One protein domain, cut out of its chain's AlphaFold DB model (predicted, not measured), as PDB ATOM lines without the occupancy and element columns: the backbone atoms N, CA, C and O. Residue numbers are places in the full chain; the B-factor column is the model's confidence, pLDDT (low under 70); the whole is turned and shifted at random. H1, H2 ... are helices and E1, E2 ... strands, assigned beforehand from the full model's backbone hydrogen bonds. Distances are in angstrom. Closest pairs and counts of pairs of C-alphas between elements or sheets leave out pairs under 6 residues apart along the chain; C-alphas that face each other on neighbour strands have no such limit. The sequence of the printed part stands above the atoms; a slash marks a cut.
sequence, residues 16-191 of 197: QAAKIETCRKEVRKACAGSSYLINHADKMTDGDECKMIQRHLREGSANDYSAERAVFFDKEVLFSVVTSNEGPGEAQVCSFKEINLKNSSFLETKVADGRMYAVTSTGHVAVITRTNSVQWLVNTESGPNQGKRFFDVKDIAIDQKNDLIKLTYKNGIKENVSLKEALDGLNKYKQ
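AT A GLANCE: This is residues 16 to 191 of the 197 residues of an uncharacterized protein of Bdellovibrionaceae bacterium (UniProt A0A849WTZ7). What is the overall shape? Three small antiparallel sheets, E1 to E4, E5 to E8 and E9 to E11, are stacked in a row, with H1 of a helical hairpin covering the first sheet's face away from the second. The third sheet faces the second only in part, through E9, while H3 reaches from the third sheet to E8 and residues 142 to 147 stick out as a loop. What is it made of? The printed part has 176 residues with three named helices and eleven named strands, in the order H1, H2, E1 to E11, H3, of mixed class. It is compact, with a radius of gyration of the C-alphas of 17.4 A and spans of 58 by 40 by 30 A.

HOW THE PARTS SIT: How is the first sheet built? E1, residues 49 to 55, E2, residues 67 to 73, E3, residues 77 to 84, and E4, residues 93 to 100, form a strongly twisted meander, each strand the antiparallel neighbour of the one before. N 51 and O 71, N 72 and O 79, and N 80 and O 97 are each 2.8 A apart, within hydrogen-bond range. What is on it? H1, residues 16 to 30, makes two layers with it, a helix on one face of a sheet, at a height of 8.3 A over E1, E2 and E3, slantwise at 46 degrees to E1 on the local plane; the closest C-alphas of H1 and E1 are Ile 20 and Cys 50, 5.5 A. With its residues 23 to 28 alone H1 touches H2, residues 35 to 42, in a hairpin at a shallow tilt of 13 degrees, opposite ways, closest at the C-alphas of Arg 24 and Ala 41, 5.7 A. H2 only grazes the sheet, with residues 37 to 41. What follows in the stack of sheets, sheets face to face in turn? The meander E5, residues 106 to 112, E6, residues 115 to 120, E7, residues 125 to 128, and E8, residues 134 to 137, faces the first sheet, the facing parts 10.4 A centre to centre; N 117 and O 110, and N 118 and O 126, are 2.8 A apart, and N 127 and O 135 2.7 A. The meander E9, residues 153 to 159, E10, residues 164 to 169, and E11, residues 174 to 178, faces that one at 10.0 A, with the closest C-alphas of E5 and E9, Ala 112 and Ile 158, 6.9 A apart; N 157 and O 166 are 2.9 A apart, N 167 and O 175 2.8 A. Where is the last helix? H3, residues 179 to 189, stands up from the third sheet at 45 degrees, over E11, and only grazes the second, with the C-alphas of Gln 135 and Leu 186 6.3 A apart. Each O i to N i+4 pair is within hydrogen-bond range in H1 and H2, and 6 of 7 in H3.

IN THESE COORDINATES: Which strands are longest? E3 and E4, each 23.1 A from first to last C-alpha; C-alpha 77 is at (132.051, 162.551, 143.344). Where do the helices begin and end? H1, 21.4 A long, begins at C-alpha 16 (144.093, 150.686, 138.937), and H3, 15.9 A, ends at C-alpha 189 (116.784, 161.655, 160.061).

THE WHOLE: How large is it? The two C-alphas farthest apart, those of Gly 89 and Asn 145, are 58.8 A apart, and the printed part has no cut. Which links are long? E1 to E2, 11 residues, and E8 to E9, 15 residues. Where is confidence low? The mean pLDDT of the printed part is 70.0, and 61 residues are under 70, among them 54 to 68, 83 to 93, 137 to 151 and 179 to 191.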
ATOM      1  N   GLN A  16     145.254 149.817 138.790       69.69
ATOM      2  CA  GLN A  16     144.093 150.686 138.937       69.69
ATOM      3  C   GLN A  16     143.332 150.855 137.618       69.69
ATOM      4  O   GLN A  16     142.118 150.648 137.585       69.69
ATOM      5  N   ALA A  17     144.046 151.093 136.516       71.94
ATOM      6  CA  ALA A  17     143.453 151.167 135.179       71.94
ATOM      7  C   ALA A  17     142.686 149.877 134.807       71.94
ATOM      8  O   ALA A  17     141.560 149.929 134.312       71.94
ATOM      9  N   ALA A  18     143.240 148.703 135.136       77.56
ATOM     10  CA  ALA A  18     142.582 147.414 134.901       77.56
ATOM     11  C   ALA A  18     141.279 147.230 135.711       77.56
ATOM     12  O   ALA A  18     140.327 146.600 135.235       77.56
ATOM     13  N   LYS A  19     141.208 147.793 136.925       77.44
ATOM     14  CA  LYS A  19     139.995 147.761 137.759       77.44
ATOM     15  C   LYS A  19     138.910 148.676 137.209       77.44
ATOM     16  O   LYS A  19     137.760 148.253 137.137       77.44
ATOM     17  N   ILE A  20     139.271 149.890 136.794       81.31
ATOM     18  CA  ILE A  20     138.337 150.834 136.164       81.31
ATOM     19  C   ILE A  20     137.727 150.203 134.910       81.31
ATOM     20  O   ILE A  20     136.509 150.208 134.750       81.31
ATOM     21  N   GLU A  21     138.556 149.587 134.065       82.75
ATOM     22  CA  GLU A  21     138.080 148.921 132.852       82.75
ATOM     23  C   GLU A  21     137.136 147.750 133.160       82.75
ATOM     24  O   GLU A  21     136.098 147.602 132.517       82.75
ATOM     25  N   THR A  22     137.447 146.948 134.184       81.69
ATOM     26  CA  THR A  22     136.542 145.887 134.661       81.69
ATOM     27  C   THR A  22     135.192 146.462 135.096       81.69
ATOM     28  O   THR A  22     134.150 145.987 134.654       81.69
ATOM     29  N   CYS A  23     135.190 147.533 135.891       80.69
ATOM     30  CA  CYS A  23     133.951 148.170 136.332       80.69
ATOM     31  C   CYS A  23     133.120 148.733 135.179       80.69
ATOM     32  O   CYS A  23     131.902 148.567 135.159       80.69
ATOM     33  N   ARG A  24     133.762 149.379 134.196       82.88
ATOM     34  CA  ARG A  24     133.073 149.867 132.995       82.88
ATOM     35  C   ARG A  24     132.423 148.728 132.225       82.88
ATOM     36  O   ARG A  24     131.284 148.873 131.792       82.88
ATOM     37  N   LYS A  25     133.119 147.598 132.062       81.88
ATOM     38  CA  LYS A  25     132.573 146.415 131.381       81.88
ATOM     39  C   LYS A  25     131.334 145.877 132.085       81.88
ATOM     40  O   LYS A  25     130.333 145.654 131.408       81.88
ATOM     41  N   GLU A  26     131.367 145.743 133.408       78.06
ATOM     42  CA  GLU A  26     130.201 145.264 134.161       78.06
ATOM     43  C   GLU A  26     129.025 146.248 134.092       78.06
ATOM     44  O   GLU A  26     127.895 145.839 133.826       78.06
ATOM     45  N   VAL A  27     129.278 147.557 134.197       80.06
ATOM     46  CA  VAL A  27     128.224 148.571 134.022       80.06
ATOM     47  C   VAL A  27     127.649 148.553 132.608       80.06
ATOM     48  O   VAL A  27     126.434 148.583 132.454       80.06
ATOM     49  N   ARG A  28     128.481 148.472 131.563       79.56
ATOM     50  CA  ARG A  28     128.014 148.389 130.168       79.56
ATOM     51  C   ARG A  28     127.178 147.139 129.925       79.56
ATOM     52  O   ARG A  28     126.161 147.217 129.245       79.56
ATOM     53  N   LYS A  29     127.603 146.003 130.481       76.38
ATOM     54  CA  LYS A  29     126.903 144.724 130.354       76.38
ATOM     55  C   LYS A  29     125.536 144.766 131.022       76.38
ATOM     56  O   LYS A  29     124.586 144.275 130.432       76.38
ATOM     57  N   ALA A  30     125.451 145.322 132.225       71.94
ATOM     58  CA  ALA A  30     124.216 145.345 132.996       71.94
ATOM     59  C   ALA A  30     123.269 146.491 132.619       71.94
ATOM     60  O   ALA A  30     122.054 146.362 132.722       71.94
ATOM     61  N   CYS A  31     123.825 147.631 132.204       75.81
ATOM     62  CA  CYS A  31     123.091 148.872 131.961       75.81
ATOM     63  C   CYS A  31     123.089 149.267 130.485       75.81
ATOM     64  O   CYS A  31     122.999 150.454 130.170       75.81
ATOM     65  N   ALA A  32     123.158 148.285 129.580       73.25
ATOM     66  CA  ALA A  32     123.212 148.487 128.130       73.25
ATOM     67  C   ALA A  32     122.091 149.404 127.593       73.25
ATOM     68  O   ALA A  32     122.287 150.115 126.611       73.25
ATOM     69  N   GLY A  33     120.931 149.439 128.261       73.19
ATOM     70  CA  GLY A  33     119.797 150.303 127.918       73.19
ATOM     71  C   GLY A  33     119.901 151.766 128.377       73.19
ATOM     72  O   GLY A  33     118.979 152.535 128.119       73.19
ATOM     73  N   SER A  34     120.978 152.177 129.058       77.88
ATOM     74  CA  SER A  34     121.135 153.537 129.592       77.88
ATOM     75  C   SER A  34     122.439 154.188 129.139       77.88
ATOM     76  O   SER A  34     123.494 154.041 129.763       77.88
ATOM     77  N   SER A  35     122.349 154.992 128.077       80.44
ATOM     78  CA  SER A  35     123.471 155.793 127.571       80.44
ATOM     79  C   SER A  35     124.035 156.750 128.626       80.44
ATOM     80  O   SER A  35     125.237 156.993 128.648       80.44
ATOM     81  N   TYR A  36     123.201 157.248 129.547       80.00
ATOM     82  CA  TYR A  36     123.634 158.093 130.662       80.00
ATOM     83  C   TYR A  36     124.650 157.384 131.570       80.00
ATOM     84  O   TYR A  36     125.715 157.933 131.849       80.00
ATOM     85  N   LEU A  37     124.348 156.152 131.993       75.94
ATOM     86  CA  LEU A  37     125.201 155.388 132.909       75.94
ATOM     87  C   LEU A  37     126.520 154.985 132.255       75.94
ATOM     88  O   LEU A  37     127.576 155.097 132.877       75.94
ATOM     89  N   ILE A  38     126.455 154.575 130.989       79.56
ATOM     90  CA  ILE A  38     127.634 154.228 130.193       79.56
ATOM     91  C   ILE A  38     128.532 155.456 130.021       79.56
ATOM     92  O   ILE A  38     129.717 155.396 130.335       79.56
ATOM     93  N   ASN A  39     127.959 156.598 129.624       83.06
ATOM     94  CA  ASN A  39     128.708 157.841 129.455       83.06
ATOM     95  C   ASN A  39     129.366 158.307 130.757       83.06
ATOM     96  O   ASN A  39     130.446 158.892 130.716       83.06
ATOM     97  N   HIS A  40     128.730 158.083 131.910       80.25
ATOM     98  CA  HIS A  40     129.313 158.481 133.187       80.25
ATOM     99  C   HIS A  40     130.464 157.561 133.611       80.25
ATOM    100  O   HIS A  40     131.508 158.059 134.028       80.25
ATOM    101  N   ALA A  41     130.308 156.243 133.448       76.81
ATOM    102  CA  ALA A  41     131.372 155.272 133.714       76.81
ATOM    103  C   ALA A  41     132.586 155.469 132.781       76.81
ATOM    104  O   ALA A  41     133.737 155.289 133.189       76.81
ATOM    105  N   ASP A  42     132.344 155.883 131.537       81.38
ATOM    106  CA  ASP A  42     133.389 156.126 130.540       81.38
ATOM    107  C   ASP A  42     134.183 157.415 130.797       81.38
ATOM    108  O   ASP A  42     135.351 157.492 130.421       81.38
ATOM    109  N   LYS A  43     133.590 158.400 131.484       80.38
ATOM    110  CA  LYS A  43     134.265 159.647 131.882       80.38
ATOM    111  C   LYS A  43     135.251 159.484 133.039       80.38
ATOM    112  O   LYS A  43     136.043 160.395 133.252       80.38
ATOM    113  N   MET A  44     135.212 158.364 133.763       76.62
ATOM    114  CA  MET A  44     136.165 158.103 134.847       76.62
ATOM    115  C   MET A  44     137.591 158.042 134.282       76.62
ATOM    116  O   MET A  44     137.795 157.558 133.174       76.62
ATOM    117  N   THR A  45     138.587 158.514 135.009       69.19
ATOM    118  CA  THR A  45     139.987 158.617 134.583       69.19
ATOM    119  C   THR A  45     140.904 157.830 135.515       69.19
ATOM    120  O   THR A  45     140.471 157.326 136.545       69.19
ATOM    121  N   ASP A  46     142.195 157.740 135.191       56.91
ATOM    122  CA  ASP A  46     143.187 157.050 136.033       56.91
ATOM    123  C   ASP A  46     143.368 157.690 137.427       56.91
ATOM    124  O   ASP A  46     143.964 157.076 138.313       56.91
ATOM    125  N   GLY A  47     142.860 158.914 137.631       63.38
ATOM    126  CA  GLY A  47     142.791 159.565 138.941       63.38
ATOM    127  C   GLY A  47     141.678 159.031 139.849       63.38
ATOM    128  O   GLY A  47     141.669 159.362 141.036       63.38
ATOM    129  N   ASP A  48     140.787 158.198 139.311       76.88
ATOM    130  CA  ASP A  48     139.583 157.738 139.986       76.88
ATOM    131  C   ASP A  48     139.734 156.305 140.513       76.88
ATOM    132  O   ASP A  48     140.482 155.461 140.004       76.88
ATOM    133  N   GLU A  49     138.979 155.995 141.559       81.44
ATOM    134  CA  GLU A  49     138.866 154.656 142.099       81.44
ATOM    135  C   GLU A  49     137.608 153.941 141.626       81.44
ATOM    136  O   GLU A  49     136.521 154.509 141.613       81.44
ATOM    137  N   CYS A  50     137.739 152.651 141.305       83.81
ATOM    138  CA  CYS A  50     136.585 151.769 141.240       83.81
ATOM    139  C   CYS A  50     136.674 150.624 142.251       83.81
ATOM    140  O   CYS A  50     137.710 149.962 142.385       83.81
ATOM    141  N   LYS A  51     135.555 150.363 142.933       81.75
ATOM    142  CA  LYS A  51     135.369 149.235 143.847       81.75
ATOM    143  C   LYS A  51     134.177 148.397 143.407       81.75
ATOM    144  O   LYS A  51     133.046 148.877 143.397       81.75
ATOM    145  N   MET A  52     134.441 147.129 143.105       75.00
ATOM    146  CA  MET A  52     133.402 146.122 142.922       75.00
ATOM    147  C   MET A  52     132.980 145.588 144.291       75.00
ATOM    148  O   MET A  52     133.808 145.109 145.067       75.00
ATOM    149  N   ILE A  53     131.695 145.697 144.600       74.31
ATOM    150  CA  ILE A  53     131.089 145.215 145.835       74.31
ATOM    151  C   ILE A  53     130.160 144.069 145.456       74.31
ATOM    152  O   ILE A  53     129.110 144.287 144.853       74.31
ATOM    153  N   GLN A  54     130.536 142.846 145.818       68.25
ATOM    154  CA  GLN A  54     129.644 141.705 145.672       68.25
ATOM    155  C   GLN A  54     128.618 141.716 146.802       68.25
ATOM    156  O   GLN A  54     128.953 141.825 147.987       68.25
ATOM    157  N   ARG A  55     127.341 141.636 146.433       62.03
ATOM    158  CA  ARG A  55     126.244 141.428 147.369       62.03
ATOM    159  C   ARG A  55     125.960 139.931 147.424       62.03
ATOM    160  O   ARG A  55     125.451 139.375 146.458       62.03
ATOM    161  N   HIS A  56     126.205 139.302 148.567       52.34
ATOM    162  CA  HIS A  56     125.483 138.079 148.904       52.34
ATOM    163  C   HIS A  56     124.079 138.504 149.332       52.34
ATOM    164  O   HIS A  56     123.931 139.305 150.262       52.34
ATOM    165  N   LEU A  57     123.040 138.058 148.631       51.19
ATOM    166  CA  LEU A  57     121.670 138.308 149.055       51.19
ATOM    167  C   LEU A  57     120.973 137.021 149.463       51.19
ATOM    168  O   LEU A  57     120.795 136.133 148.648       51.19
ATOM    169  N   ARG A  58     120.510 137.058 150.718       42.09
ATOM    170  CA  ARG A  58     119.526 136.198 151.383       42.09
ATOM    171  C   ARG A  58     119.855 134.700 151.371       42.09
ATOM    172  O   ARG A  58     119.498 133.982 150.450       42.09
ATOM    173  N   GLU A  59     120.391 134.211 152.495       39.12
ATOM    174  CA  GLU A  59     120.131 132.824 152.896       39.12
ATOM    175  C   GLU A  59     118.611 132.591 152.831       39.12
ATOM    176  O   GLU A  59     117.845 133.271 153.522       39.12
ATOM    177  N   GLY A  60     118.174 131.686 151.951       39.78
ATOM    178  CA  GLY A  60     116.792 131.201 151.920       39.78
ATOM    179  C   GLY A  60     115.977 131.411 150.639       39.78
ATOM    180  O   GLY A  60     114.793 131.084 150.665       39.78
ATOM    181  N   SER A  61     116.531 131.900 149.522       43.66
ATOM    182  CA  SER A  61     115.871 131.758 148.208       43.66
ATOM    183  C   SER A  61     116.664 130.817 147.310       43.66
ATOM    184  O   SER A  61     117.862 130.990 147.159       43.66
ATOM    185  N   ALA A  62     115.990 129.845 146.687       40.28
ATOM    186  CA  ALA A  62     116.596 128.827 145.817       40.28
ATOM    187  C   ALA A  62     117.269 129.381 144.541       40.28
ATOM    188  O   ALA A  62     117.895 128.627 143.803       40.28
ATOM    189  N   ASN A  63     117.150 130.687 144.299       46.25
ATOM    190  CA  ASN A  63     117.842 131.391 143.234       46.25
ATOM    191  C   ASN A  63     118.902 132.292 143.877       46.25
ATOM    192  O   ASN A  63     118.579 133.336 144.451       46.25
ATOM    193  N   ASP A  64     120.162 131.864 143.804       42.91
ATOM    194  CA  ASP A  64     121.317 132.672 144.185       42.91
ATOM    195  C   ASP A  64     121.476 133.819 143.177       42.91
ATOM    196  O   ASP A  64     122.117 133.684 142.135       42.91
ATOM    197  N   TYR A  65     120.873 134.969 143.468       48.94
ATOM    198  CA  TYR A  65     121.086 136.177 142.677       48.94
ATOM    199  C   TYR A  65     122.322 136.915 143.198       48.94
ATOM    200  O   TYR A  65     122.296 137.529 144.271       48.94
ATOM    201  N   SER A  66     123.413 136.902 142.430       54.69
ATOM    202  CA  SER A  66     124.531 137.811 142.666       54.69
ATOM    203  C   SER A  66     124.178 139.188 142.100       54.69
ATOM    204  O   SER A  66     124.030 139.386 140.894       54.69
ATOM    205  N   ALA A  67     124.012 140.172 142.985       57.84
ATOM    206  CA  ALA A  67     124.034 141.564 142.563       57.84
ATOM    207  C   ALA A  67     125.472 142.061 142.696       57.84
ATOM    208  O   ALA A  67     126.016 142.150 143.803       57.84
ATOM    209  N   GLU A  68     126.089 142.369 141.566       68.12
ATOM    210  CA  GLU A  68     127.355 143.081 141.549       68.12
ATOM    211  C   GLU A  68     127.072 144.580 141.636       68.12
ATOM    212  O   GLU A  68     126.041 145.087 141.189       68.12
ATOM    213  N   ARG A  69     127.956 145.312 142.300       74.75
ATOM    214  CA  ARG A  69     127.865 146.764 142.376       74.75
ATOM    215  C   ARG A  69     129.210 147.351 142.025       74.75
ATOM    216  O   ARG A  69     130.189 147.067 142.709       74.75
ATOM    217  N   ALA A  70     129.229 148.212 141.021       77.00
ATOM    218  CA  ALA A  70     130.376 149.046 140.723       77.00
ATOM    219  C   ALA A  70     130.206 150.379 141.452       77.00
ATOM    220  O   ALA A  70     129.191 151.057 141.286       77.00
ATOM    221  N   VAL A  71     131.184 150.756 142.274       78.19
ATOM    222  CA  VAL A  71     131.253 152.104 142.838       78.19
ATOM    223  C   VAL A  71     132.476 152.807 142.291       78.19
ATOM    224  O   VAL A  71     133.599 152.384 142.557       78.19
ATOM    225  N   PHE A  72     132.230 153.875 141.549       80.88
ATOM    226  CA  PHE A  72     133.232 154.796 141.055       80.88
ATOM    227  C   PHE A  72     133.359 155.972 142.010       80.88
ATOM    228  O   PHE A  72     132.391 156.385 142.654       80.88
ATOM    229  N   PHE A  73     134.568 156.484 142.122       80.75
ATOM    230  CA  PHE A  73     134.924 157.427 143.155       80.75
ATOM    231  C   PHE A  73     136.046 158.330 142.674       80.75
ATOM    232  O   PHE A  73     137.087 157.835 142.259       80.75
ATOM    233  N   ASP A  74     135.865 159.632 142.804       82.44
ATOM    234  CA  ASP A  74     136.936 160.613 142.710       82.44
ATOM    235  C   ASP A  74     136.999 161.437 144.010       82.44
ATOM    236  O   ASP A  74     136.389 161.088 145.027       82.44
ATOM    237  N   LYS A  75     137.778 162.524 144.018       81.25
ATOM    238  CA  LYS A  75     137.906 163.372 145.208       81.25
ATOM    239  C   LYS A  75     136.577 163.965 145.679       81.25
ATOM    240  O   LYS A  75     136.448 164.173 146.875       81.25
ATOM    241  N   GLU A  76     135.621 164.256 144.810       81.06
ATOM    242  CA  GLU A  76     134.406 165.029 145.112       81.06
ATOM    243  C   GLU A  76     133.114 164.272 144.777       81.06
ATOM    244  O   GLU A  76     132.061 164.542 145.362       81.06
ATOM    245  N   VAL A  77     133.183 163.305 143.866       81.50
ATOM    246  CA  VAL A  77     132.051 162.551 143.344       81.50
ATOM    247  C   VAL A  77     132.187 161.081 143.701       81.50
ATOM    248  O   VAL A  77     133.217 160.437 143.520       81.50
ATOM    249  N   LEU A  78     131.088 160.525 144.187       81.44
ATOM    250  CA  LEU A  78     130.913 159.098 144.375       81.44
ATOM    251  C   LEU A  78     129.698 158.666 143.562       81.44
ATOM    252  O   LEU A  78     128.613 159.234 143.686       81.44
ATOM    253  N   PHE A  79     129.879 157.648 142.733       82.44
ATOM    254  CA  PHE A  79     128.868 157.153 141.815       82.44
ATOM    255  C   PHE A  79     128.733 155.638 141.960       82.44
ATOM    256  O   PHE A  79     129.645 154.881 141.647       82.44
ATOM    257  N   SER A  80     127.593 155.174 142.466       80.69
ATOM    258  CA  SER A  80     127.316 153.759 142.722       80.69
ATOM    259  C   SER A  80     126.267 153.232 141.760       80.69
ATOM    260  O   SER A  80     125.160 153.764 141.697       80.69
ATOM    261  N   VAL A  81     126.592 152.146 141.065       79.81
ATOM    262  CA  VAL A  81     125.701 151.426 140.155       79.81
ATOM    263  C   VAL A  81     125.490 150.021 140.700       79.81
ATOM    264  O   VAL A  81     126.448 149.271 140.883       79.81
ATOM    265  N   VAL A  82     124.239 149.658 140.971       73.38
ATOM    266  CA  VAL A  82     123.859 148.280 141.303       73.38
ATOM    267  C   VAL A  82     123.351 147.609 140.049       73.38
ATOM    268  O   VAL A  82     122.448 148.138 139.402       73.38
ATOM    269  N   THR A  83     123.911 146.440 139.777       68.44
ATOM    270  CA  THR A  83     123.588 145.586 138.647       68.44
ATOM    271  C   THR A  83     123.149 144.231 139.197       68.44
ATOM    272  O   THR A  83     123.964 143.519 139.789       68.44
ATOM    273  N   SER A  84     121.872 143.864 139.072       65.00
ATOM    274  CA  SER A  84     121.443 142.480 139.324       65.00
ATOM    275  C   SER A  84     121.267 141.746 138.003       65.00
ATOM    276  O   SER A  84     120.610 142.238 137.088       65.00
ATOM    277  N   ASN A  85     121.854 140.552 137.912       57.62
ATOM    278  CA  ASN A  85     121.437 139.577 136.914       57.62
ATOM    279  C   ASN A  85     120.285 138.781 137.530       57.62
ATOM    280  O   ASN A  85     120.504 137.837 138.290       57.62
ATOM    281  N   GLU A  86     119.060 139.206 137.247       53.53
ATOM    282  CA  GLU A  86     117.851 138.449 137.560       53.53
ATOM    283  C   GLU A  86     117.730 137.309 136.527       53.53
ATOM    284  O   GLU A  86     117.084 137.434 135.501       53.53
ATOM    285  N   GLY A  87     118.503 136.230 136.708       54.91
ATOM    286  CA  GLY A  87     118.378 134.979 135.944       54.91
ATOM    287  C   GLY A  87     118.431 135.049 134.397       54.91
ATOM    288  O   GLY A  87     118.749 136.071 133.787       54.91
ATOM    289  N   PRO A  88     118.179 133.918 133.708       50.25
ATOM    290  CA  PRO A  88     117.995 133.892 132.260       50.25
ATOM    291  C   PRO A  88     116.615 134.455 131.881       50.25
ATOM    292  O   PRO A  88     115.595 133.832 132.163       50.25
ATOM    293  N   GLY A  89     116.586 135.598 131.192       52.03
ATOM    294  CA  GLY A  89     115.365 136.157 130.598       52.03
ATOM    295  C   GLY A  89     114.623 137.211 131.427       52.03
ATOM    296  O   GLY A  89     113.623 137.730 130.932       52.03
ATOM    297  N   GLU A  90     115.098 137.575 132.624       53.31
ATOM    298  CA  GLU A  90     114.552 138.716 133.376       53.31
ATOM    299  C   GLU A  90     115.378 139.991 133.117       53.31
ATOM    300  O   GLU A  90     116.503 139.964 132.605       53.31
ATOM    301  N   ALA A  91     114.771 141.147 133.392       53.22
ATOM    302  CA  ALA A  91     115.387 142.438 133.121       53.22
ATOM    303  C   ALA A  91     116.556 142.684 134.084       53.22
ATOM    304  O   ALA A  91     116.402 142.605 135.299       53.22
ATOM    305  N   GLN A  92     117.722 143.049 133.550       63.38
ATOM    306  CA  GLN A  92     118.823 143.524 134.383       63.38
ATOM    307  C   GLN A  92     118.399 144.806 135.103       63.38
ATOM    308  O   GLN A  92     118.042 145.803 134.466       63.38
ATOM    309  N   VAL A  93     118.433 144.798 136.437       58.91
ATOM    310  CA  VAL A  93     118.105 146.000 137.208       58.91
ATOM    311  C   VAL A  93     119.356 146.851 137.319       58.91
ATOM    312  O   VAL A  93     120.303 146.498 138.025       58.91
ATOM    313  N   CYS A  94     119.326 148.006 136.654       73.12
ATOM    314  CA  CYS A  94     120.293 149.074 136.848       73.12
ATOM    315  C   CYS A  94     119.688 150.193 137.680       73.12
ATOM    316  O   CYS A  94     118.854 150.966 137.211       73.12
ATOM    317  N   SER A  95     120.150 150.302 138.922       74.88
ATOM    318  CA  SER A  95     119.908 151.486 139.745       74.88
ATOM    319  C   SER A  95     121.222 152.212 139.968       74.88
ATOM    320  O   SER A  95     122.267 151.576 140.117       74.88
ATOM    321  N   PHE A  96     121.178 153.538 140.032       78.19
ATOM    322  CA  PHE A  96     122.367 154.338 140.282       78.19
ATOM    323  C   PHE A  96     122.131 155.390 141.353       78.19
ATOM    324  O   PHE A  96     121.002 155.820 141.605       78.19
ATOM    325  N   LYS A  97     123.228 155.809 141.974       80.12
ATOM    326  CA  LYS A  97     123.226 156.885 142.942       80.12
ATOM    327  C   LYS A  97     124.516 157.675 142.862       80.12
ATOM    328  O   LYS A  97     125.599 157.110 142.963       80.12
ATOM    329  N   GLU A  98     124.364 158.980 142.725       81.56
ATOM    330  CA  GLU A  98     125.458 159.938 142.728       81.56
ATOM    331  C   GLU A  98     125.438 160.737 144.034       81.56
ATOM    332  O   GLU A  98     124.372 161.117 144.536       81.56
ATOM    333  N   ILE A  99     126.622 160.968 144.589       80.25
ATOM    334  CA  ILE A  99     126.876 161.896 145.683       80.25
ATOM    335  C   ILE A  99     127.939 162.861 145.183       80.25
ATOM    336  O   ILE A  99     129.062 162.447 144.921       80.25
ATOM    337  N   ASN A 100     127.583 164.137 145.100       83.81
ATOM    338  CA  ASN A 100     128.516 165.208 144.790       83.81
ATOM    339  C   ASN A 100     128.738 166.051 146.052       83.81
ATOM    340  O   ASN A 100     127.791 166.624 146.605       83.81
ATOM    341  N   LEU A 101     129.978 166.088 146.531       72.44
ATOM    342  CA  LEU A 101     130.378 166.849 147.703       72.44
ATOM    343  C   LEU A 101     130.786 168.264 147.302       72.44
ATOM    344  O   LEU A 101     131.945 168.551 147.026       72.44
ATOM    345  N   LYS A 102     129.833 169.197 147.329       76.31
ATOM    346  CA  LYS A 102     130.155 170.616 147.136       76.31
ATOM    347  C   LYS A 102     131.076 171.101 148.265       76.31
ATOM    348  O   LYS A 102     130.686 171.050 149.430       76.31
ATOM    349  N   ASN A 103     132.258 171.616 147.917       74.19
ATOM    350  CA  ASN A 103     133.257 172.171 148.849       74.19
ATOM    351  C   ASN A 103     133.794 171.174 149.895       74.19
ATOM    352  O   ASN A 103     134.225 171.570 150.978       74.19
ATOM    353  N   SER A 104     133.746 169.880 149.602       76.50
ATOM    354  CA  SER A 104     134.285 168.828 150.458       76.50
ATOM    355  C   SER A 104     134.866 167.741 149.571       76.50
ATOM    356  O   SER A 104     134.567 167.672 148.385       76.50
ATOM    357  N   SER A 105     135.728 166.908 150.135       82.19
ATOM    358  CA  SER A 105     136.339 165.814 149.397       82.19
ATOM    359  C   SER A 105     136.202 164.528 150.173       82.19
ATOM    360  O   SER A 105     136.232 164.528 151.401       82.19
ATOM    361  N   PHE A 106     136.103 163.408 149.492       83.38
ATOM    362  CA  PHE A 106     136.274 162.130 150.135       83.38
ATOM    363  C   PHE A 106     137.759 161.878 150.426       83.38
ATOM    364  O   PHE A 106     138.637 162.173 149.618       83.38
ATOM    365  N   LEU A 107     138.040 161.360 151.616       81.56
ATOM    366  CA  LEU A 107     139.390 161.056 152.092       81.56
ATOM    367  C   LEU A 107     139.688 159.566 152.021       81.56
ATOM    368  O   LEU A 107     140.796 159.164 151.681       81.56
ATOM    369  N   GLU A 108     138.699 158.753 152.374       80.00
ATOM    370  CA  GLU A 108     138.870 157.318 152.500       80.00
ATOM    371  C   GLU A 108     137.564 156.592 152.224       80.00
ATOM    372  O   GLU A 108     136.488 157.058 152.605       80.00
ATOM    373  N   THR A 109     137.662 155.416 151.606       82.06
ATOM    374  CA  THR A 109     136.516 154.534 151.402       82.06
ATOM    375  C   THR A 109     136.808 153.103 151.843       82.06
ATOM    376  O   THR A 109     137.843 152.520 151.508       82.06
ATOM    377  N   LYS A 110     135.851 152.489 152.541       84.25
ATOM    378  CA  LYS A 110     135.863 151.073 152.929       84.25
ATOM    379  C   LYS A 110     134.656 150.356 152.342       84.25
ATOM    380  O   LYS A 110     133.569 150.920 152.245       84.25
ATOM    381  N   VAL A 111     134.842 149.090 151.986       80.94
ATOM    382  CA  VAL A 111     133.767 148.208 151.527       80.94
ATOM    383  C   VAL A 111     133.609 147.081 152.531       80.94
ATOM    384  O   VAL A 111     134.590 146.442 152.903       80.94
ATOM    385  N   ALA A 112     132.378 146.839 152.966       77.69
ATOM    386  CA  ALA A 112     132.053 145.725 153.843       77.69
ATOM    387  C   ALA A 112     130.592 145.321 153.667       77.69
ATOM    388  O   ALA A 112     129.707 146.177 153.667       77.69
ATOM    389  N   ASP A 113     130.352 144.012 153.560       73.88
ATOM    390  CA  ASP A 113     129.016 143.421 153.666       73.88
ATOM    391  C   ASP A 113     127.964 144.092 152.743       73.88
ATOM    392  O   ASP A 113     126.897 144.571 153.154       73.88
ATOM    393  N   GLY A 114     128.322 144.215 151.460       73.00
ATOM    394  CA  GLY A 114     127.467 144.816 150.434       73.00
ATOM    395  C   GLY A 114     127.270 146.334 150.556       73.00
ATOM    396  O   GLY A 114     126.381 146.883 149.900       73.00
ATOM    397  N   ARG A 115     128.044 147.020 151.408       77.62
ATOM    398  CA  ARG A 115     127.978 148.470 151.642       77.62
ATOM    399  C   ARG A 115     129.322 149.134 151.367       77.62
ATOM    400  O   ARG A 115     130.377 148.519 151.532       77.62
ATOM    401  N   MET A 116     129.263 150.408 150.991       83.94
ATOM    402  CA  MET A 116     130.429 151.291 150.954       83.94
ATOM    403  C   MET A 116     130.289 152.347 152.043       83.94
ATOM    404  O   MET A 116     129.208 152.907 152.215       83.94
ATOM    405  N   TYR A 117     131.383 152.631 152.733       83.00
ATOM    406  CA  TYR A 117     131.509 153.695 153.717       83.00
ATOM    407  C   TYR A 117     132.571 154.663 153.214       83.00
ATOM    408  O   TYR A 117     133.645 154.215 152.814       83.00
ATOM    409  N   ALA A 118     132.286 155.958 153.221       84.62
ATOM    410  CA  ALA A 118     133.179 156.987 152.711       84.62
ATOM    411  C   ALA A 118     133.311 158.126 153.723       84.62
ATOM    412  O   ALA A 118     132.313 158.731 154.110       84.62
ATOM    413  N   VAL A 119     134.539 158.419 154.149       83.75
ATOM    414  CA  VAL A 119     134.857 159.541 155.043       83.75
ATOM    415  C   VAL A 119     135.117 160.781 154.201       83.75
ATOM    416  O   VAL A 119     135.853 160.722 153.219       83.75
ATOM    417  N   THR A 120     134.532 161.908 154.589       83.56
ATOM    418  CA  THR A 120     134.733 163.210 153.935       83.56
ATOM    419  C   THR A 120     135.778 164.059 154.662       83.56
ATOM    420  O   THR A 120     136.073 163.829 155.831       83.56
ATOM    421  N   SER A 121     136.306 165.098 154.017       81.75
ATOM    422  CA  SER A 121     137.275 166.036 154.598       81.75
ATOM    423  C   SER A 121     136.675 166.867 155.729       81.75
ATOM    424  O   SER A 121     137.347 167.185 156.717       81.75
ATOM    425  N   THR A 122     135.369 167.111 155.629       76.69
ATOM    426  CA  THR A 122     134.522 167.667 156.689       76.69
ATOM    427  C   THR A 122     134.240 166.695 157.839       76.69
ATOM    428  O   THR A 122     133.608 167.094 158.804       76.69
ATOM    429  N   GLY A 123     134.689 165.438 157.739       73.62
ATOM    430  CA  GLY A 123     134.608 164.421 158.790       73.62
ATOM    431  C   GLY A 123     133.269 163.680 158.907       73.62
ATOM    432  O   GLY A 123     133.109 162.838 159.788       73.62
ATOM    433  N   HIS A 124     132.334 163.915 157.985       77.31
ATOM    434  CA  HIS A 124     131.129 163.096 157.828       77.31
ATOM    435  C   HIS A 124     131.452 161.726 157.228       77.31
ATOM    436  O   HIS A 124     132.352 161.624 156.388       77.31
ATOM    437  N   VAL A 125     130.656 160.709 157.573       79.06
ATOM    438  CA  VAL A 125     130.723 159.383 156.942       79.06
ATOM    439  C   VAL A 125     129.463 159.132 156.113       79.06
ATOM    440  O   VAL A 125     128.370 158.978 156.659       79.06
ATOM    441  N   ALA A 126     129.611 159.075 154.791       79.88
ATOM    442  CA  ALA A 126     128.567 158.622 153.878       79.88
ATOM    443  C   ALA A 126     128.545 157.091 153.821       79.88
ATOM    444  O   ALA A 126     129.586 156.442 153.746       79.88
ATOM    445  N   VAL A 127     127.352 156.509 153.804       80.12
ATOM    446  CA  VAL A 127     127.119 155.070 153.690       80.12
ATOM    447  C   VAL A 127     126.218 154.819 152.494       80.12
ATOM    448  O   VAL A 127     125.059 155.235 152.482       80.12
ATOM    449  N   ILE A 128     126.730 154.104 151.496       78.44
ATOM    450  CA  ILE A 128     125.907 153.555 150.419       78.44
ATOM    451  C   ILE A 128     125.409 152.186 150.865       78.44
ATOM    452  O   ILE A 128     126.167 151.212 150.940       78.44
ATOM    453  N   THR A 129     124.119 152.098 151.158       74.38
ATOM    454  CA  THR A 129     123.495 150.885 151.691       74.38
ATOM    455  C   THR A 129     123.375 149.786 150.633       74.38
ATOM    456  O   THR A 129     123.536 150.012 149.433       74.38
ATOM    457  N   ARG A 130     123.004 148.572 151.053       69.12
ATOM    458  CA  ARG A 130     122.768 147.427 150.154       69.12
ATOM    459  C   ARG A 130     121.657 147.660 149.110       69.12
ATOM    460  O   ARG A 130     121.649 146.973 148.095       69.12
ATOM    461  N   THR A 131     120.770 148.635 149.308       68.69
ATOM    462  CA  THR A 131     119.678 148.985 148.374       68.69
ATOM    463  C   THR A 131     119.975 150.243 147.548       68.69
ATOM    464  O   THR A 131     119.051 150.888 147.070       68.69
ATOM    465  N   ASN A 132     121.251 150.623 147.422       69.94
ATOM    466  CA  ASN A 132     121.709 151.801 146.674       69.94
ATOM    467  C   ASN A 132     121.172 153.150 147.193       69.94
ATOM    468  O   ASN A 132     121.076 154.125 146.452       69.94
ATOM    469  N   SER A 133     120.818 153.224 148.480       70.94
ATOM    470  CA  SER A 133     120.482 154.488 149.144       70.94
ATOM    471  C   SER A 133     121.701 155.070 149.855       70.94
ATOM    472  O   SER A 133     122.592 154.330 150.270       70.94
ATOM    473  N   VAL A 134     121.728 156.394 150.010       73.06
ATOM    474  CA  VAL A 134     122.784 157.109 150.743       73.06
ATOM    475  C   VAL A 134     122.269 157.464 152.123       73.06
ATOM    476  O   VAL A 134     121.153 157.965 152.258       73.06
ATOM    477  N   GLN A 135     123.090 157.215 153.133       72.06
ATOM    478  CA  GLN A 135     122.842 157.593 154.516       72.06
ATOM    479  C   GLN A 135     124.092 158.275 155.083       72.06
ATOM    480  O   GLN A 135     125.204 157.874 154.762       72.06
ATOM    481  N   TRP A 136     123.926 159.310 155.900       71.56
ATOM    482  CA  TRP A 136     125.029 160.094 156.466       71.56
ATOM    483  C   TRP A 136     125.120 159.878 157.961       71.56
ATOM    484  O   TRP A 136     124.213 160.314 158.665       71.56
ATOM    485  N   LEU A 137     126.173 159.225 158.458       69.06
ATOM    486  CA  LEU A 137     126.373 159.070 159.900       69.06
ATOM    487  C   LEU A 137     126.665 160.449 160.500       69.06
ATOM    488  O   LEU A 137     127.804 160.908 160.522       69.06
ATOM    489  N   VAL A 138     125.605 161.122 160.937       56.78
ATOM    490  CA  VAL A 138     125.646 162.315 161.778       56.78
ATOM    491  C   VAL A 138     125.385 161.846 163.198       56.78
ATOM    492  O   VAL A 138     124.287 161.389 163.510       56.78
ATOM    493  N   ASN A 139     126.401 161.921 164.055       48.81
ATOM    494  CA  ASN A 139     126.180 161.716 165.477       48.81
ATOM    495  C   ASN A 139     125.515 162.984 166.028       48.81
ATOM    496  O   ASN A 139     126.092 164.072 165.966       48.81
ATOM    497  N   THR A 140     124.270 162.865 166.479       39.59
ATOM    498  CA  THR A 140     123.501 163.989 167.009       39.59
ATOM    499  C   THR A 140     123.692 164.115 168.505       39.59
ATOM    500  O   THR A 140     123.540 163.143 169.241       39.59
ATOM    501  N   GLU A 141     123.996 165.338 168.936       37.84
ATOM    502  CA  GLU A 141     124.016 165.761 170.331       37.84
ATOM    503  C   GLU A 141     122.805 165.223 171.107       37.84
ATOM    504  O   GLU A 141     121.671 165.497 170.726       37.84
ATOM    505  N   SER A 142     123.044 164.533 172.226       38.56
ATOM    506  CA  SER A 142     122.274 164.731 173.466       38.56
ATOM    507  C   SER A 142     122.809 163.852 174.600       38.56
ATOM    508  O   SER A 142     122.221 162.840 174.973       38.56
ATOM    509  N   GLY A 143     123.923 164.283 175.185       33.88
ATOM    510  CA  GLY A 143     124.238 164.038 176.588       33.88
ATOM    511  C   GLY A 143     124.611 165.385 177.216       33.88
ATOM    512  O   GLY A 143     125.333 166.146 176.569       33.88
ATOM    513  N   PRO A 144     124.162 165.718 178.441       35.75
ATOM    514  CA  PRO A 144     124.309 167.057 179.034       35.75
ATOM    515  C   PRO A 144     125.762 167.528 179.266       35.75
ATOM    516  O   PRO A 144     125.969 168.653 179.700       35.75
ATOM    517  N   ASN A 145     126.764 166.707 178.923       39.50
ATOM    518  CA  ASN A 145     128.196 167.015 179.006       39.50
ATOM    519  C   ASN A 145     128.940 166.944 177.654       39.50
ATOM    520  O   ASN A 145     130.168 166.868 177.637       39.50
ATOM    521  N   GLN A 146     128.248 166.939 176.511       44.91
ATOM    522  CA  GLN A 146     128.875 166.686 175.207       44.91
ATOM    523  C   GLN A 146     128.654 167.823 174.205       44.91
ATOM    524  O   GLN A 146     127.841 167.732 173.294       44.91
ATOM    525  N   GLY A 147     129.415 168.907 174.361       39.72
ATOM    526  CA  GLY A 147     129.462 169.973 173.365       39.72
ATOM    527  C   GLY A 147     130.188 169.540 172.085       39.72
ATOM    528  O   GLY A 147     131.333 169.098 172.155       39.72
ATOM    529  N   LYS A 148     129.553 169.734 170.922       43.38
ATOM    530  CA  LYS A 148     130.166 170.118 169.630       43.38
ATOM    531  C   LYS A 148     131.396 169.346 169.090       43.38
ATOM    532  O   LYS A 148     132.114 169.901 168.262       43.38
ATOM    533  N   ARG A 149     131.705 168.113 169.514       46.62
ATOM    534  CA  ARG A 149     133.037 167.504 169.261       46.62
ATOM    535  C   ARG A 149     133.117 166.273 168.349       46.62
ATOM    536  O   ARG A 149     134.216 165.747 168.197       46.62
ATOM    537  N   PHE A 150     132.041 165.837 167.696       52.97
ATOM    538  CA  PHE A 150     132.027 164.512 167.039       52.97
ATOM    539  C   PHE A 150     131.815 164.522 165.518       52.97
ATOM    540  O   PHE A 150     131.387 163.520 164.957       52.97
ATOM    541  N   PHE A 151     132.140 165.622 164.830       57.28
ATOM    542  CA  PHE A 151     132.003 165.705 163.365       57.28
ATOM    543  C   PHE A 151     133.301 165.442 162.596       57.28
ATOM    544  O   PHE A 151     133.266 165.356 161.381       57.28
ATOM    545  N   ASP A 152     134.440 165.290 163.273       76.62
ATOM    546  CA  ASP A 152     135.753 165.195 162.631       76.62
ATOM    547  C   ASP A 152     136.274 163.751 162.571       76.62
ATOM    548  O   ASP A 152     137.326 163.434 163.134       76.62
ATOM    549  N   VAL A 153     135.550 162.843 161.911       77.38
ATOM    550  CA  VAL A 153     136.077 161.494 161.652       77.38
ATOM    551  C   VAL A 153     137.257 161.597 160.682       77.38
ATOM    552  O   VAL A 153     137.182 162.257 159.647       77.38
ATOM    553  N   LYS A 154     138.375 160.968 161.043       83.25
ATOM    554  CA  LYS A 154     139.587 160.877 160.222       83.25
ATOM    555  C   LYS A 154     139.666 159.549 159.474       83.25
ATOM    556  O   LYS A 154     140.137 159.532 158.346       83.25
ATOM    557  N   ASP A 155     139.264 158.466 160.130       85.88
ATOM    558  CA  ASP A 155     139.424 157.093 159.647       85.88
ATOM    559  C   ASP A 155     138.295 156.208 160.196       85.88
ATOM    560  O   ASP A 155     137.724 156.484 161.261       85.88
ATOM    561  N   ILE A 156     137.990 155.143 159.460       84.31
ATOM    562  CA  ILE A 156     137.003 154.127 159.807       84.31
ATOM    563  C   ILE A 156     137.572 152.718 159.607       84.31
ATOM    564  O   ILE A 156     138.168 152.386 158.582       84.31
ATOM    565  N   ALA A 157     137.288 151.826 160.552       88.19
ATOM    566  CA  ALA A 157     137.511 150.394 160.394       88.19
ATOM    567  C   ALA A 157     136.201 149.633 160.598       88.19
ATOM    568  O   ALA A 157     135.416 149.960 161.484       88.19
ATOM    569  N   ILE A 158     135.963 148.604 159.785       83.75
ATOM    570  CA  ILE A 158     134.751 147.786 159.881       83.75
ATOM    571  C   ILE A 158     135.104 146.448 160.525       83.75
ATOM    572  O   ILE A 158     135.907 145.688 159.987       83.75
ATOM    573  N   ASP A 159     134.497 146.163 161.673       83.81
ATOM    574  CA  ASP A 159     134.602 144.885 162.371       83.81
ATOM    575  C   ASP A 159     133.341 144.066 162.095       83.81
ATOM    576  O   ASP A 159     132.353 144.130 162.826       83.81
ATOM    577  N   GLN A 160     133.374 143.319 160.992       74.81
ATOM    578  CA  GLN A 160     132.231 142.534 160.515       74.81
ATOM    579  C   GLN A 160     131.835 141.414 161.482       74.81
ATOM    580  O   GLN A 160     130.667 141.051 161.544       74.81
ATOM    581  N   LYS A 161     132.792 140.870 162.245       80.31
ATOM    582  CA  LYS A 161     132.524 139.776 163.186       80.31
ATOM    583  C   LYS A 161     131.611 140.232 164.322       80.31
ATOM    584  O   LYS A 161     130.788 139.456 164.790       80.31
ATOM    585  N   ASN A 162     131.787 141.476 164.756       79.44
ATOM    586  CA  ASN A 162     131.053 142.052 165.878       79.44
ATOM    587  C   ASN A 162     129.972 143.052 165.433       79.44
ATOM    588  O   ASN A 162     129.348 143.672 166.286       79.44
ATOM    589  N   ASP A 163     129.769 143.221 164.123       75.69
ATOM    590  CA  ASP A 163     128.846 144.196 163.529       75.69
ATOM    591  C   ASP A 163     129.099 145.648 163.999       75.69
ATOM    592  O   ASP A 163     128.176 146.400 164.317       75.69
ATOM    593  N   LEU A 164     130.377 146.050 164.074       78.38
ATOM    594  CA  LEU A 164     130.795 147.376 164.551       78.38
ATOM    595  C   LEU A 164     131.491 148.198 163.461       78.38
ATOM    596  O   LEU A 164     132.321 147.697 162.697       78.38
ATOM    597  N   ILE A 165     131.237 149.504 163.478       79.19
ATOM    598  CA  ILE A 165     132.050 150.526 162.823       79.19
ATOM    599  C   ILE A 165     132.929 151.169 163.897       79.19
ATOM    600  O   ILE A 165     132.435 151.773 164.847       79.19
ATOM    601  N   LYS A 166     134.244 151.051 163.746       85.88
ATOM    602  CA  LYS A 166     135.228 151.708 164.609       85.88
ATOM    603  C   LYS A 166     135.592 153.047 163.983       85.88
ATOM    604  O   LYS A 166     136.170 153.074 162.898       85.88
ATOM    605  N   LEU A 167     135.243 154.138 164.648       82.94
ATOM    606  CA  LEU A 167     135.540 155.501 164.220       82.94
ATOM    607  C   LEU A 167     136.806 155.991 164.921       82.94
ATOM    608  O   LEU A 167     136.945 155.839 166.136       82.94
ATOM    609  N   THR A 168     137.712 156.609 164.167       85.94
ATOM    610  CA  THR A 168     138.840 157.362 164.724       85.94
ATOM    611  C   THR A 168     138.667 158.835 164.382       85.94
ATOM    612  O   THR A 168     138.635 159.208 163.208       85.94
ATOM    613  N   TYR A 169     138.585 159.685 165.401       82.69
ATOM    614  CA  TYR A 169     138.422 161.129 165.248       82.69
ATOM    615  C   TYR A 169     139.771 161.840 165.053       82.69
ATOM    616  O   TYR A 169     140.819 161.345 165.479       82.69
ATOM    617  N   LYS A 170     139.773 163.038 164.448       79.12
ATOM    618  CA  LYS A 170     140.993 163.846 164.220       79.12
ATOM    619  C   LYS A 170     141.748 164.180 165.513       79.12
ATOM    620  O   LYS A 170     142.965 164.329 165.477       79.12
ATOM    621  N   ASN A 171     141.053 164.252 166.650       80.44
ATOM    622  CA  ASN A 171     141.645 164.471 167.975       80.44
ATOM    623  C   ASN A 171     142.203 163.189 168.636       80.44
ATOM    624  O   ASN A 171     142.653 163.243 169.778       80.44
ATOM    625  N   GLY A 172     142.162 162.045 167.945       82.06
ATOM    626  CA  GLY A 172     142.706 160.765 168.404       82.06
ATOM    627  C   GLY A 172     141.743 159.892 169.212       82.06
ATOM    628  O   GLY A 172     142.089 158.749 169.510       82.06
ATOM    629  N   ILE A 173     140.542 160.381 169.541       81.88
ATOM    630  CA  ILE A 173     139.511 159.571 170.205       81.88
ATOM    631  C   ILE A 173     139.082 158.430 169.274       81.88
ATOM    632  O   ILE A 173     138.975 158.611 168.059       81.88
ATOM    633  N   LYS A 174     138.835 157.254 169.857       83.62
ATOM    634  CA  LYS A 174     138.313 156.075 169.162       83.62
ATOM    635  C   LYS A 174     136.969 155.680 169.752       83.62
ATOM    636  O   LYS A 174     136.833 155.638 170.972       83.62
ATOM    637  N   GLU A 175     136.014 155.361 168.894       78.50
ATOM    638  CA  GLU A 175     134.661 154.962 169.280       78.50
ATOM    639  C   GLU A 175     134.220 153.738 168.482       78.50
ATOM    640  O   GLU A 175     134.582 153.582 167.317       78.50
ATOM    641  N   ASN A 176     133.434 152.869 169.114       79.75
ATOM    642  CA  ASN A 176     132.781 151.754 168.447       79.75
ATOM    643  C   ASN A 176     131.291 152.075 168.343       79.75
ATOM    644  O   ASN A 176     130.623 152.199 169.366       79.75
ATOM    645  N   VAL A 177     130.782 152.171 167.122       74.25
ATOM    646  CA  VAL A 177     129.360 152.370 166.837       74.25
ATOM    647  C   VAL A 177     128.822 151.066 166.270       74.25
ATOM    648  O   VAL A 177     129.418 150.523 165.335       74.25
ATOM    649  N   SER A 178     127.723 150.528 166.806       70.81
ATOM    650  CA  SER A 178     127.127 149.348 166.173       70.81
ATOM    651  C   SER A 178     126.583 149.711 164.796       70.81
ATOM    652  O   SER A 178     126.035 150.798 164.593       70.81
ATOM    653  N   LEU A 179     126.728 148.808 163.825       66.00
ATOM    654  CA  LEU A 179     126.228 149.042 162.475       66.00
ATOM    655  C   LEU A 179     124.706 149.224 162.489       66.00
ATOM    656  O   LEU A 179     124.173 150.055 161.757       66.00
ATOM    657  N   LYS A 180     124.010 148.495 163.363       68.19
ATOM    658  CA  LYS A 180     122.575 148.662 163.580       68.19
ATOM    659  C   LYS A 180     122.221 150.052 164.113       68.19
ATOM    660  O   LYS A 180     121.380 150.700 163.509       68.19
ATOM    661  N   GLU A 181     122.848 150.540 165.184       63.56
ATOM    662  CA  GLU A 181     122.547 151.873 165.746       63.56
ATOM    663  C   GLU A 181     122.927 152.999 164.793       63.56
ATOM    664  O   GLU A 181     122.175 153.963 164.660       63.56
ATOM    665  N   ALA A 182     124.053 152.847 164.095       63.62
ATOM    666  CA  ALA A 182     124.428 153.697 162.981       63.62
ATOM    667  C   ALA A 182     123.257 153.785 161.989       63.62
ATOM    668  O   ALA A 182     122.718 154.862 161.779       63.62
ATOM    669  N   LEU A 183     122.781 152.660 161.449       60.91
ATOM    670  CA  LEU A 183     121.698 152.618 160.455       60.91
ATOM    671  C   LEU A 183     120.300 152.987 161.009       60.91
ATOM    672  O   LEU A 183     119.470 153.523 160.270       60.91
ATOM    673  N   ASP A 184     120.023 152.749 162.290       60.88
ATOM    674  CA  ASP A 184     118.748 153.073 162.947       60.88
ATOM    675  C   ASP A 184     118.669 154.558 163.332       60.88
ATOM    676  O   ASP A 184     117.632 155.198 163.126       60.88
ATOM    677  N   GLY A 185     119.773 155.147 163.804       52.31
ATOM    678  CA  GLY A 185     119.920 156.594 163.966       52.31
ATOM    679  C   GLY A 185     119.716 157.326 162.638       52.31
ATOM    680  O   GLY A 185     119.014 158.332 162.583       52.31
ATOM    681  N   LEU A 186     120.202 156.746 161.537       49.00
ATOM    682  CA  LEU A 186     120.010 157.245 160.170       49.00
ATOM    683  C   LEU A 186     118.551 157.223 159.690       49.00
ATOM    684  O   LEU A 186     118.140 158.103 158.930       49.00
ATOM    685  N   ASN A 187     117.745 156.246 160.119       44.06
ATOM    686  CA  ASN A 187     116.326 156.179 159.753       44.06
ATOM    687  C   ASN A 187     115.484 157.261 160.445       44.06
ATOM    688  O   ASN A 187     114.475 157.681 159.876       44.06
ATOM    689  N   LYS A 188     115.908 157.770 161.610       39.94
ATOM    690  CA  LYS A 188     115.234 158.894 162.287       39.94
ATOM    691  C   LYS A 188     115.395 160.222 161.534       39.94
ATOM    692  O   LYS A 188     114.488 161.045 161.565       39.94
ATOM    693  N   TYR A 189     116.490 160.407 160.787       40.84
ATOM    694  CA  TYR A 189     116.784 161.655 160.061       40.84
ATOM    695  C   TYR A 189     116.358 161.671 158.587       40.84
ATOM    696  O   TYR A 189     116.420 162.722 157.947       40.84
ATOM    697  N   LYS A 190     115.838 160.557 158.045       37.06
ATOM    698  CA  LYS A 190     115.218 160.525 156.702       37.06
ATOM    699  C   LYS A 190     114.101 161.563 156.521       37.06
ATOM    700  O   LYS A 190     113.805 161.912 155.386       37.06
ATOM    701  N   GLN A 191     113.518 162.072 157.607       35.09
ATOM    702  CA  GLN A 191     112.482 163.106 157.556       35.09
ATOM    703  C   GLN A 191     113.011 164.525 157.272       35.09
ATOM    704  O   GLN A 191     112.214 165.390 156.931       35.09
TER     705      GLN A 191